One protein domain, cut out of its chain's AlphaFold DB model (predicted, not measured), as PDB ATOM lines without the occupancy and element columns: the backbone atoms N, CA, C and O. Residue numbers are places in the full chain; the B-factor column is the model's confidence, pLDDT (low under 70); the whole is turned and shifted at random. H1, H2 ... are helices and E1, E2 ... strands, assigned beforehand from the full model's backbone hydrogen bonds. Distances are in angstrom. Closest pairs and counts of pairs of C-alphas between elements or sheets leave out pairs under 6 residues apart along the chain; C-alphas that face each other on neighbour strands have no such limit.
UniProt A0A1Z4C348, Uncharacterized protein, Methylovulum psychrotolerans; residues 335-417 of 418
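What this domain is: This is residues 335 to 417 of the 418 residues of an uncharacterized protein of Methylovulum psychrotolerans (UniProt A0A1Z4C348). The model has little regular structure: a small antiparallel sheet, in order E2, E1, E3, from which two long loops reach away to helix H2, which sticks out. Of 83 printed residues, 25 are in named elements, E1, H1, E2, H2, E3, mixed in class. It is compact, radius of gyration of the C-alphas 13.6 A, spanning 42 by 35 by 16 A.

Where its parts are: E1, residues 338 to 342, 13.3 A long, begins at C-alpha (14.026, 22.992, -26.487). H1 is residues 349 to 354, E2 358 to 361, H2 389 to 394. E3, residues 413 to 416, ends at C-alpha (7.879, 23.127, -25.556).

How they stand to each other: E1 is antiparallel to E2, N 339 to O 359 2.9 A, and to E3, N 340 to O 415 2.8 A. H1 only grazes the sheet. E2, H2, E3 form a split strand-helix-strand unit, E1 between its strands, crossover right-handed. Every O i to N i+4 pair is within hydrogen-bond range in H1; H2 has 0 of 2, and 2 of 3 O i to N i+3 pairs.

The domain as a whole: The printed part has no cut. Links E2 to H2 and H2 to E3 are long. Residues 381 to 399 are among those under pLDDT 70.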
ATOM      1  N   TYR A 335      16.366  15.427 -21.758       95.62
ATOM      2  CA  TYR A 335      17.537  16.268 -22.004       95.62
ATOM      3  C   TYR A 335      17.719  16.507 -23.509       95.62
ATOM      4  O   TYR A 335      17.546  15.600 -24.322       95.62
ATOM      5  N   GLY A 336      18.068  17.737 -23.875       96.94
ATOM      6  CA  GLY A 336      18.114  18.210 -25.255       96.94
ATOM      7  C   GLY A 336      16.798  18.808 -25.759       96.94
ATOM      8  O   GLY A 336      16.814  19.441 -26.813       96.94
ATOM      9  N   ALA A 337      15.681  18.666 -25.030       97.50
ATOM     10  CA  ALA A 337      14.438  19.351 -25.378       97.50
ATOM     11  C   ALA A 337      14.643  20.871 -25.404       97.50
ATOM     12  O   ALA A 337      15.363  21.427 -24.571       97.50
ATOM     13  N   VAL A 338      13.980  21.538 -26.346       97.50
ATOM     14  CA  VAL A 338      14.026  22.992 -26.487       97.50
ATOM     15  C   VAL A 338      12.723  23.574 -25.964       97.50
ATOM     16  O   VAL A 338      11.632  23.179 -26.386       97.50
ATOM     17  N   VAL A 339      12.840  24.520 -25.041       96.44
ATOM     18  CA  VAL A 339      11.711  25.196 -24.400       96.44
ATOM     19  C   VAL A 339      11.805  26.697 -24.601       96.44
ATOM     20  O   VAL A 339      12.895  27.252 -24.699       96.44
ATOM     21  N   GLN A 340      10.655  27.355 -24.636       95.12
ATOM     22  CA  GLN A 340      10.537  28.802 -24.619       95.12
ATOM     23  C   GLN A 340       9.917  29.251 -23.298       95.12
ATOM     24  O   GLN A 340       8.870  28.731 -22.898       95.12
ATOM     25  N   ARG A 341      10.550  30.221 -22.636       92.50
ATOM     26  CA  ARG A 341       9.975  30.910 -21.481       92.50
ATOM     27  C   ARG A 341       8.952  31.926 -21.963       92.50
ATOM     28  O   ARG A 341       9.201  32.632 -22.932       92.50
ATOM     29  N   GLN A 342       7.810  31.985 -21.299       90.12
ATOM     30  CA  GLN A 342       6.782  32.984 -21.554       90.12
ATOM     31  C   GLN A 342       6.447  33.664 -20.232       90.12
ATOM     32  O   GLN A 342       6.051  32.987 -19.281       90.12
ATOM     33  N   GLU A 343       6.634  34.973 -20.169       85.50
ATOM     34  CA  GLU A 343       6.241  35.810 -19.037       85.50
ATOM     35  C   GLU A 343       4.909  36.507 -19.337       85.50
ATOM     36  O   GLU A 343       4.468  36.594 -20.483       85.50
ATOM     37  N   ASP A 344       4.228  36.984 -18.297       74.31
ATOM     38  CA  ASP A 344       3.030  37.801 -18.484       74.31
ATOM     39  C   ASP A 344       3.418  39.252 -18.813       74.31
ATOM     40  O   ASP A 344       4.393  39.795 -18.288       74.31
ATOM     41  N   SER A 345       2.623  39.889 -19.671       55.84
ATOM     42  CA  SER A 345       2.885  41.177 -20.336       55.84
ATOM     43  C   SER A 345       3.018  42.403 -19.410       55.84
ATOM     44  O   SER A 345       3.294  43.501 -19.886       55.84
ATOM     45  N   GLY A 346       2.876  42.223 -18.092       60.66
ATOM     46  CA  GLY A 346       3.059  43.250 -17.058       60.66
ATOM     47  C   GLY A 346       4.250  43.018 -16.118       60.66
ATOM     48  O   GLY A 346       4.299  43.622 -15.050       60.66
ATOM     49  N   GLY A 347       5.177  42.111 -16.453       64.38
ATOM     50  CA  GLY A 347       6.338  41.805 -15.610       64.38
ATOM     51  C   GLY A 347       7.349  42.956 -15.476       64.38
ATOM     52  O   GLY A 347       7.402  43.862 -16.307       64.38
ATOM     53  N   CYS A 348       8.199  42.897 -14.441       70.12
ATOM     54  CA  CYS A 348       9.313  43.841 -14.271       70.12
ATOM     55  C   CYS A 348      10.298  43.785 -15.460       70.12
ATOM     56  O   CYS A 348      10.283  42.834 -16.249       70.12
ATOM     57  N   HIS A 349      11.213  44.757 -15.561       72.81
ATOM     58  CA  HIS A 349      12.213  44.818 -16.637       72.81
ATOM     59  C   HIS A 349      12.979  43.495 -16.839       72.81
ATOM     60  O   HIS A 349      13.159  43.060 -17.974       72.81
ATOM     61  N   PHE A 350      13.346  42.794 -15.760       75.69
ATOM     62  CA  PHE A 350      13.999  41.486 -15.874       75.69
ATOM     63  C   PHE A 350      13.119  40.437 -16.570       75.69
ATOM     64  O   PHE A 350      13.599  39.732 -17.452       75.69
ATOM     65  N   CYS A 351      11.832  40.357 -16.224       76.50
ATOM     66  CA  CYS A 351      10.908  39.418 -16.860       76.50
ATOM     67  C   CYS A 351      10.698  39.724 -18.332       76.50
ATOM     68  O   CYS A 351      10.743  38.808 -19.143       76.50
ATOM     69  N   ARG A 352      10.574  41.002 -18.698       78.50
ATOM     70  CA  ARG A 352      10.505  41.395 -20.112       78.50
ATOM     71  C   ARG A 352      11.757  40.965 -20.889       78.50
ATOM     72  O   ARG A 352      11.641  40.590 -22.048       78.50
ATOM     73  N   ASN A 353      12.929  40.948 -20.248       81.94
ATOM     74  CA  ASN A 353      14.185  40.538 -20.887       81.94
ATOM     75  C   ASN A 353      14.331  39.024 -21.082       81.94
ATOM     76  O   ASN A 353      15.080  38.601 -21.961       81.94
ATOM     77  N   ILE A 354      13.669  38.210 -20.258       85.44
ATOM     78  CA  ILE A 354      13.708  36.743 -20.375       85.44
ATOM     79  C   ILE A 354      12.437  36.167 -21.011       85.44
ATOM     80  O   ILE A 354      12.362  34.957 -21.236       85.44
ATOM     81  N   ASP A 355      11.444  37.009 -21.297       88.31
ATOM     82  CA  ASP A 355      10.269  36.622 -22.063       88.31
ATOM     83  C   ASP A 355      10.671  36.216 -23.484       88.31
ATOM     84  O   ASP A 355      11.488  36.856 -24.145       88.31
ATOM     85  N   GLY A 356      10.131  35.097 -23.950       90.69
ATOM     86  CA  GLY A 356      10.481  34.508 -25.235       90.69
ATOM     87  C   GLY A 356      11.851  33.826 -25.281       90.69
ATOM     88  O   GLY A 356      12.174  33.257 -26.328       90.69
ATOM     89  N   ALA A 357      12.632  33.827 -24.191       92.25
ATOM     90  CA  ALA A 357      13.940  33.179 -24.145       92.25
ATOM     91  C   ALA A 357      13.823  31.685 -24.471       92.25
ATOM     92  O   ALA A 357      12.960  30.984 -23.937       92.25
ATOM     93  N   VAL A 358      14.706  31.197 -25.343       96.06
ATOM     94  CA  VAL A 358      14.741  29.799 -25.783       96.06
ATOM     95  C   VAL A 358      15.915  29.092 -25.123       96.06
ATOM     96  O   VAL A 358      17.052  29.545 -25.238       96.06
ATOM     97  N   LEU A 359      15.636  27.988 -24.434       96.88
ATOM     98  CA  LEU A 359      16.614  27.253 -23.641       96.88
ATOM     99  C   LEU A 359      16.593  25.762 -23.957       96.88
ATOM    100  O   LEU A 359      15.556  25.192 -24.303       96.88
ATOM    101  N   THR A 360      17.744  25.119 -23.783       97.88
ATOM    102  CA  THR A 360      17.888  23.664 -23.864       97.88
ATOM    103  C   THR A 360      17.825  23.043 -22.473       97.88
ATOM    104  O   THR A 360      18.530  23.464 -21.556       97.88
ATOM    105  N   VAL A 361      17.000  22.008 -22.313       97.12
ATOM    106  CA  VAL A 361      16.940  21.224 -21.076       97.12
ATOM    107  C   VAL A 361      18.205  20.373 -20.959       97.12
ATOM    108  O   VAL A 361      18.521  19.598 -21.861       97.12
ATOM    109  N   VAL A 362      18.938  20.483 -19.853       95.56
ATOM    110  CA  VAL A 362      20.176  19.724 -19.609       95.56
ATOM    111  C   VAL A 362      20.135  18.973 -18.283       95.56
ATOM    112  O   VAL A 362      19.352  19.290 -17.388       95.56
ATOM    113  N   ALA A 363      21.013  17.979 -18.146       90.88
ATOM    114  CA  ALA A 363      21.137  17.214 -16.913       90.88
ATOM    115  C   ALA A 363      21.601  18.104 -15.739       90.88
ATOM    116  O   ALA A 363      22.534  18.898 -15.918       90.88
ATOM    117  N   PRO A 364      21.023  17.965 -14.527       87.56
ATOM    118  CA  PRO A 364      21.434  18.737 -13.351       87.56
ATOM    119  C   PRO A 364      22.906  18.566 -12.954       87.56
ATOM    120  O   PRO A 364      23.473  19.443 -12.306       87.56
ATOM    121  N   ASP A 365      23.565  17.483 -13.364       84.88
ATOM    122  CA  ASP A 365      24.975  17.181 -13.089       84.88
ATOM    123  C   ASP A 365      25.927  17.525 -14.249       84.88
ATOM    124  O   ASP A 365      27.144  17.408 -14.088       84.88
ATOM    125  N   LYS A 366      25.409  18.022 -15.383       87.62
ATOM    126  CA  LYS A 366      26.227  18.445 -16.529       87.62
ATOM    127  C   LYS A 366      27.300  19.461 -16.080       87.62
ATOM    128  O   LYS A 366      26.945  20.442 -15.411       87.62
ATOM    129  N   PRO A 367      28.588  19.262 -16.416       87.62
ATOM    130  CA  PRO A 367      29.624  20.262 -16.162       87.62
ATOM    131  C   PRO A 367      29.424  21.494 -17.056       87.62
ATOM    132  O   PRO A 367      28.848  21.390 -18.135       87.62
ATOM    133  N   ASP A 368      29.904  22.654 -16.601       88.06
ATOM    134  CA  ASP A 368      29.987  23.884 -17.407       88.06
ATOM    135  C   ASP A 368      28.660  24.322 -18.066       88.06
ATOM    136  O   ASP A 368      28.626  24.699 -19.235       88.06
ATOM    137  N   LYS A 369      27.548  24.256 -17.317       87.81
ATOM    138  CA  LYS A 369      26.217  24.651 -17.816       87.81
ATOM    139  C   LYS A 369      26.175  26.123 -18.229       87.81
ATOM    140  O   LYS A 369      26.590  26.988 -17.450       87.81
ATOM    141  N   ASP A 370      25.592  26.403 -19.392       89.38
ATOM    142  CA  ASP A 370      25.316  27.773 -19.830       89.38
ATOM    143  C   ASP A 370      24.043  28.275 -19.155       89.38
ATOM    144  O   ASP A 370      22.922  27.854 -19.430       89.38
ATOM    145  N   ARG A 371      24.218  29.211 -18.234       84.50
ATOM    146  CA  ARG A 371      23.142  29.659 -17.365       84.50
ATOM    147  C   ARG A 371      22.135  30.596 -18.049       84.50
ATOM    148  O   ARG A 371      21.092  30.877 -17.462       84.50
ATOM    149  N   TRP A 372      22.387  31.028 -19.282       86.00
ATOM    150  CA  TRP A 372      21.450  31.831 -20.073       86.00
ATOM    151  C   TRP A 372      20.711  31.020 -21.133       86.00
ATOM    152  O   TRP A 372      19.551  31.310 -21.411       86.00
ATOM    153  N   HIS A 373      21.354  29.986 -21.672       92.44
ATOM    154  CA  HIS A 373      20.809  29.189 -22.774       92.44
ATOM    155  C   HIS A 373      20.410  27.766 -22.362       92.44
ATOM    156  O   HIS A 373      19.823  27.033 -23.155       92.44
ATOM    157  N   GLU A 374      20.689  27.362 -21.120       94.38
ATOM    158  CA  GLU A 374      20.339  26.043 -20.595       94.38
ATOM    159  C   GLU A 374      19.498  26.137 -19.325       94.38
ATOM    160  O   GLU A 374      19.669  27.020 -18.476       94.38
ATOM    161  N   VAL A 375      18.590  25.178 -19.175       94.88
ATOM    162  CA  VAL A 375      17.709  25.034 -18.017       94.88
ATOM    163  C   VAL A 375      17.788  23.602 -17.497       94.88
ATOM    164  O   VAL A 375      17.939  22.655 -18.264       94.88
ATOM    165  N   TRP A 376      17.730  23.426 -16.183       92.88
ATOM    166  CA  TRP A 376      17.781  22.115 -15.540       92.88
ATOM    167  C   TRP A 376      16.922  22.125 -14.281       92.88
ATOM    168  O   TRP A 376      16.660  23.185 -13.706       92.88
ATOM    169  N   LEU A 377      16.504  20.942 -13.838       88.81
ATOM    170  CA  LEU A 377      15.767  20.794 -12.588       88.81
ATOM    171  C   LEU A 377      16.574  21.348 -11.405       88.81
ATOM    172  O   LEU A 377      17.742  21.006 -11.227       88.81
ATOM    173  N   GLY A 378      15.933  22.163 -10.572       85.06
ATOM    174  CA  GLY A 378      16.561  22.776  -9.401       85.06
ATOM    175  C   GLY A 378      17.315  24.068  -9.706       85.06
ATOM    176  O   GLY A 378      17.915  24.646  -8.807       85.06
ATOM    177  N   LYS A 379      17.304  24.550 -10.954       87.81
ATOM    178  CA  LYS A 379      17.822  25.883 -11.270       87.81
ATOM    179  C   LYS A 379      16.877  26.943 -10.703       87.81
ATOM    180  O   LYS A 379      15.811  27.171 -11.276       87.81
ATOM    181  N   THR A 380      17.262  27.584  -9.608       78.69
ATOM    182  CA  THR A 380      16.502  28.671  -8.973       78.69
ATOM    183  C   THR A 380      17.346  29.942  -8.917       78.69
ATOM    184  O   THR A 380      18.568  29.891  -9.035       78.69
ATOM    185  N   ASN A 381      16.685  31.083  -8.722       69.94
ATOM    186  CA  ASN A 381      17.340  32.357  -8.403       69.94
ATOM    187  C   ASN A 381      17.208  32.689  -6.901       69.94
ATOM    188  O   ASN A 381      17.328  33.846  -6.512       69.94
ATOM    189  N   ARG A 382      16.908  31.686  -6.065       60.03
ATOM    190  CA  ARG A 382      16.641  31.839  -4.629       60.03
ATOM    191  C   ARG A 382      17.894  31.523  -3.810       60.03
ATOM    192  O   ARG A 382      17.912  30.571  -3.042       60.03
ATOM    193  N   ASP A 383      18.950  32.307  -3.977       49.06
ATOM    194  CA  ASP A 383      20.098  32.279  -3.063       49.06
ATOM    195  C   ASP A 383      19.889  33.357  -1.981       49.06
ATOM    196  O   ASP A 383      20.524  34.406  -2.048       49.06
ATOM    197  N   PHE A 384      18.975  33.148  -1.017       39.09
ATOM    198  CA  PHE A 384      18.605  34.217  -0.067       39.09
ATOM    199  C   PHE A 384      19.300  34.225   1.309       39.09
ATOM    200  O   PHE A 384      19.498  35.317   1.815       39.09
ATOM    201  N   ASP A 385      19.807  33.124   1.889       34.12
ATOM    202  CA  ASP A 385      20.139  33.176   3.341       34.12
ATOM    203  C   ASP A 385      21.538  32.701   3.786       34.12
ATOM    204  O   ASP A 385      21.775  32.500   4.973       34.12
ATOM    205  N   ASN A 386      22.512  32.507   2.887       33.22
ATOM    206  CA  ASN A 386      23.878  32.102   3.293       33.22
ATOM    207  C   ASN A 386      25.011  32.808   2.536       33.22
ATOM    208  O   ASN A 386      26.141  32.307   2.480       33.22
ATOM    209  N   VAL A 387      24.737  33.971   1.949       34.97
ATOM    210  CA  VAL A 387      25.786  34.795   1.346       34.97
ATOM    211  C   VAL A 387      26.333  35.727   2.441       34.97
ATOM    212  O   VAL A 387      25.540  36.407   3.081       34.97
ATOM    213  N   PRO A 388      27.652  35.735   2.729       31.36
ATOM    214  CA  PRO A 388      28.228  36.612   3.750       31.36
ATOM    215  C   PRO A 388      27.830  38.072   3.524       31.36
ATOM    216  O   PRO A 388      27.792  38.508   2.379       31.36
ATOM    217  N   GLU A 389      27.616  38.838   4.593       38.66
ATOM    218  CA  GLU A 389      27.189  40.248   4.553       38.66
ATOM    219  C   GLU A 389      28.042  41.125   3.599       38.66
ATOM    220  O   GLU A 389      27.543  41.974   2.867       38.66
ATOM    221  N   SER A 390      29.333  40.798   3.467       33.78
ATOM    222  CA  SER A 390      30.278  41.421   2.526       33.78
ATOM    223  C   SER A 390      29.982  41.186   1.031       33.78
ATOM    224  O   SER A 390      30.691  41.700   0.169       33.78
ATOM    225  N   TYR A 391      28.993  40.359   0.692       32.88
ATOM    226  CA  TYR A 391      28.504  40.160  -0.674       32.88
ATOM    227  C   TYR A 391      27.270  41.010  -0.998       32.88
ATOM    228  O   TYR A 391      26.931  41.109  -2.177       32.88
ATOM    229  N   PHE A 392      26.630  41.646  -0.009       36.56
ATOM    230  CA  PHE A 392      25.483  42.532  -0.238       36.56
ATOM    231  C   PHE A 392      25.893  43.872  -0.862       36.56
ATOM    232  O   PHE A 392      25.119  44.447  -1.615       36.56
ATOM    233  N   GLU A 393      27.152  44.301  -0.715       30.56
ATOM    234  CA  GLU A 393      27.710  45.417  -1.504       30.56
ATOM    235  C   GLU A 393      27.865  45.073  -3.005       30.56
ATOM    236  O   GLU A 393      28.169  45.935  -3.824       30.56
ATOM    237  N   ASN A 394      27.627  43.811  -3.387       30.05
ATOM    238  CA  ASN A 394      27.659  43.311  -4.760       30.05
ATOM    239  C   ASN A 394      26.414  42.459  -5.073       30.05
ATOM    240  O   ASN A 394      26.566  41.356  -5.616       30.05
ATOM    241  N   VAL A 395      25.212  42.945  -4.712       31.66
ATOM    242  CA  VAL A 395      23.901  42.298  -4.946       31.66
ATOM    243  C   VAL A 395      23.915  41.553  -6.281       31.66
ATOM    244  O   VAL A 395      23.930  42.148  -7.364       31.66
ATOM    245  N   ARG A 396      23.997  40.217  -6.228       35.41
ATOM    246  CA  ARG A 396      24.015  39.393  -7.434       35.41
ATOM    247  C   ARG A 396      22.602  39.366  -7.980       35.41
ATOM    248  O   ARG A 396      21.773  38.581  -7.556       35.41
ATOM    249  N   HIS A 397      22.397  40.265  -8.934       43.22
ATOM    250  CA  HIS A 397      21.218  40.409  -9.766       43.22
ATOM    251  C   HIS A 397      20.642  39.068 -10.222       43.22
ATOM    252  O   HIS A 397      21.371  38.091 -10.397       43.22
ATOM    253  N   PHE A 398      19.348  39.093 -10.521       51.25
ATOM    254  CA  PHE A 398      18.670  38.265 -11.510       51.25
ATOM    255  C   PHE A 398      19.544  38.042 -12.764       51.25
ATOM    256  O   PHE A 398      19.452  38.773 -13.745       51.25
ATOM    257  N   LYS A 399      20.480  37.093 -12.717       57.41
ATOM    258  CA  LYS A 399      21.515  36.929 -13.751       57.41
ATOM    259  C   LYS A 399      21.192  35.819 -14.728       57.41
ATOM    260  O   LYS A 399      21.999  35.562 -15.603       57.41
ATOM    261  N   GLU A 400      20.114  35.072 -14.522       76.62
ATOM    262  CA  GLU A 400      19.895  33.808 -15.216       76.62
ATOM    263  C   GLU A 400      18.409  33.504 -15.308       76.62
ATOM    264  O   GLU A 400      17.630  33.879 -14.429       76.62
ATOM    265  N   VAL A 401      18.023  32.779 -16.355       86.50
ATOM    266  CA  VAL A 401      16.656  32.282 -16.526       86.50
ATOM    267  C   VAL A 401      16.464  31.058 -15.620       86.50
ATOM    268  O   VAL A 401      17.047  30.010 -15.925       86.50
ATOM    269  N   PRO A 402      15.698  31.121 -14.515       88.00
ATOM    270  CA  PRO A 402      15.531  29.958 -13.650       88.00
ATOM    271  C   PRO A 402      14.584  28.945 -14.283       88.00
ATOM    272  O   PRO A 402      13.797  29.280 -15.166       88.00
ATOM    273  N   ALA A 403      14.623  27.709 -13.793       89.69
ATOM    274  CA  ALA A 403      13.670  26.680 -14.186       89.69
ATOM    275  C   ALA A 403      12.261  26.948 -13.647       89.69
ATOM    276  O   ALA A 403      11.306  26.460 -14.244       89.69
ATOM    277  N   GLY A 404      12.118  27.736 -12.579       87.75
ATOM    278  CA  GLY A 404      10.818  28.116 -12.042       87.75
ATOM    279  C   GLY A 404      10.521  29.613 -12.034       87.75
ATOM    280  O   GLY A 404      10.836  30.338 -12.984       87.75
ATOM    281  N   ASN A 405       9.810  30.052 -11.004       83.00
ATOM    282  CA  ASN A 405       9.296  31.392 -10.836       83.00
ATOM    283  C   ASN A 405      10.201  32.202  -9.902       83.00
ATOM    284  O   ASN A 405      10.577  31.749  -8.827       83.00
ATOM    285  N   ILE A 406      10.549  33.423 -10.298       73.50
ATOM    286  CA  ILE A 406      11.591  34.177  -9.587       73.50
ATOM    287  C   ILE A 406      11.014  34.931  -8.366       73.50
ATOM    288  O   ILE A 406      11.684  35.037  -7.350       73.50
ATOM    289  N   PHE A 407       9.773  35.426  -8.446       70.38
ATOM    290  CA  PHE A 407       9.059  36.217  -7.435       70.38
ATOM    291  C   PHE A 407       7.539  36.010  -7.572       70.38
ATOM    292  O   PHE A 407       7.071  35.580  -8.630       70.38
ATOM    293  N   PRO A 408       6.749  36.369  -6.541       63.38
ATOM    294  CA  PRO A 408       5.292  36.243  -6.530       63.38
ATOM    295  C   PRO A 408       4.540  36.905  -7.689       63.38
ATOM    296  O   PRO A 408       3.515  36.388  -8.109       63.38
ATOM    297  N   HIS A 409       5.005  38.041  -8.217       65.50
ATOM    298  CA  HIS A 409       4.307  38.741  -9.309       65.50
ATOM    299  C   HIS A 409       4.620  38.149 -10.686       65.50
ATOM    300  O   HIS A 409       3.962  38.494 -11.667       65.50
ATOM    301  N   PHE A 410       5.599  37.249 -10.774       73.44
ATOM    302  CA  PHE A 410       5.929  36.594 -12.026       73.44
ATOM    303  C   PHE A 410       4.974  35.445 -12.296       73.44
ATOM    304  O   PHE A 410       4.539  34.719 -11.400       73.44
ATOM    305  N   ARG A 411       4.603  35.324 -13.563       78.44
ATOM    306  CA  ARG A 411       3.534  34.445 -14.042       78.44
ATOM    307  C   ARG A 411       4.060  33.600 -15.185       78.44
ATOM    308  O   ARG A 411       3.416  33.437 -16.220       78.44
ATOM    309  N   ALA A 412       5.276  33.105 -14.986       85.69
ATOM    310  CA  ALA A 412       6.011  32.401 -16.007       85.69
ATOM    311  C   ALA A 412       5.315  31.093 -16.392       85.69
ATOM    312  O   ALA A 412       4.771  30.361 -15.556       85.69
ATOM    313  N   LYS A 413       5.389  30.755 -17.676       90.25
ATOM    314  CA  LYS A 413       5.131  29.408 -18.172       90.25
ATOM    315  C   LYS A 413       6.214  28.966 -19.141       90.25
ATOM    316  O   LYS A 413       6.820  29.769 -19.842       90.25
ATOM    317  N   TRP A 414       6.436  27.661 -19.174       92.94
ATOM    318  CA  TRP A 414       7.223  27.025 -20.214       92.94
ATOM    319  C   TRP A 414       6.311  26.546 -21.328       92.94
ATOM    320  O   TRP A 414       5.212  26.046 -21.067       92.94
ATOM    321  N   ARG A 415       6.808  26.673 -22.554       90.69
ATOM    322  CA  ARG A 415       6.242  26.069 -23.753       90.69
ATOM    323  C   ARG A 415       7.306  25.206 -24.414       90.69
ATOM    324  O   ARG A 415       8.419  25.676 -24.641       90.69
ATOM    325  N   ARG A 416       6.974  23.970 -24.771       92.56
ATOM    326  CA  ARG A 416       7.879  23.127 -25.556       92.56
ATOM    327  C   ARG A 416       7.911  23.569 -27.024       92.56
ATOM    328  O   ARG A 416       6.865  23.845 -27.611       92.56
ATOM    329  N   LEU A 417       9.107  23.624 -27.613       90.38
ATOM    330  CA  LEU A 417       9.313  23.906 -29.039       90.38
ATOM    331  C   LEU A 417       9.675  22.655 -29.856       90.38
ATOM    332  O   LEU A 417       9.311  22.589 -31.028       90.38
TER     333      LEU A 417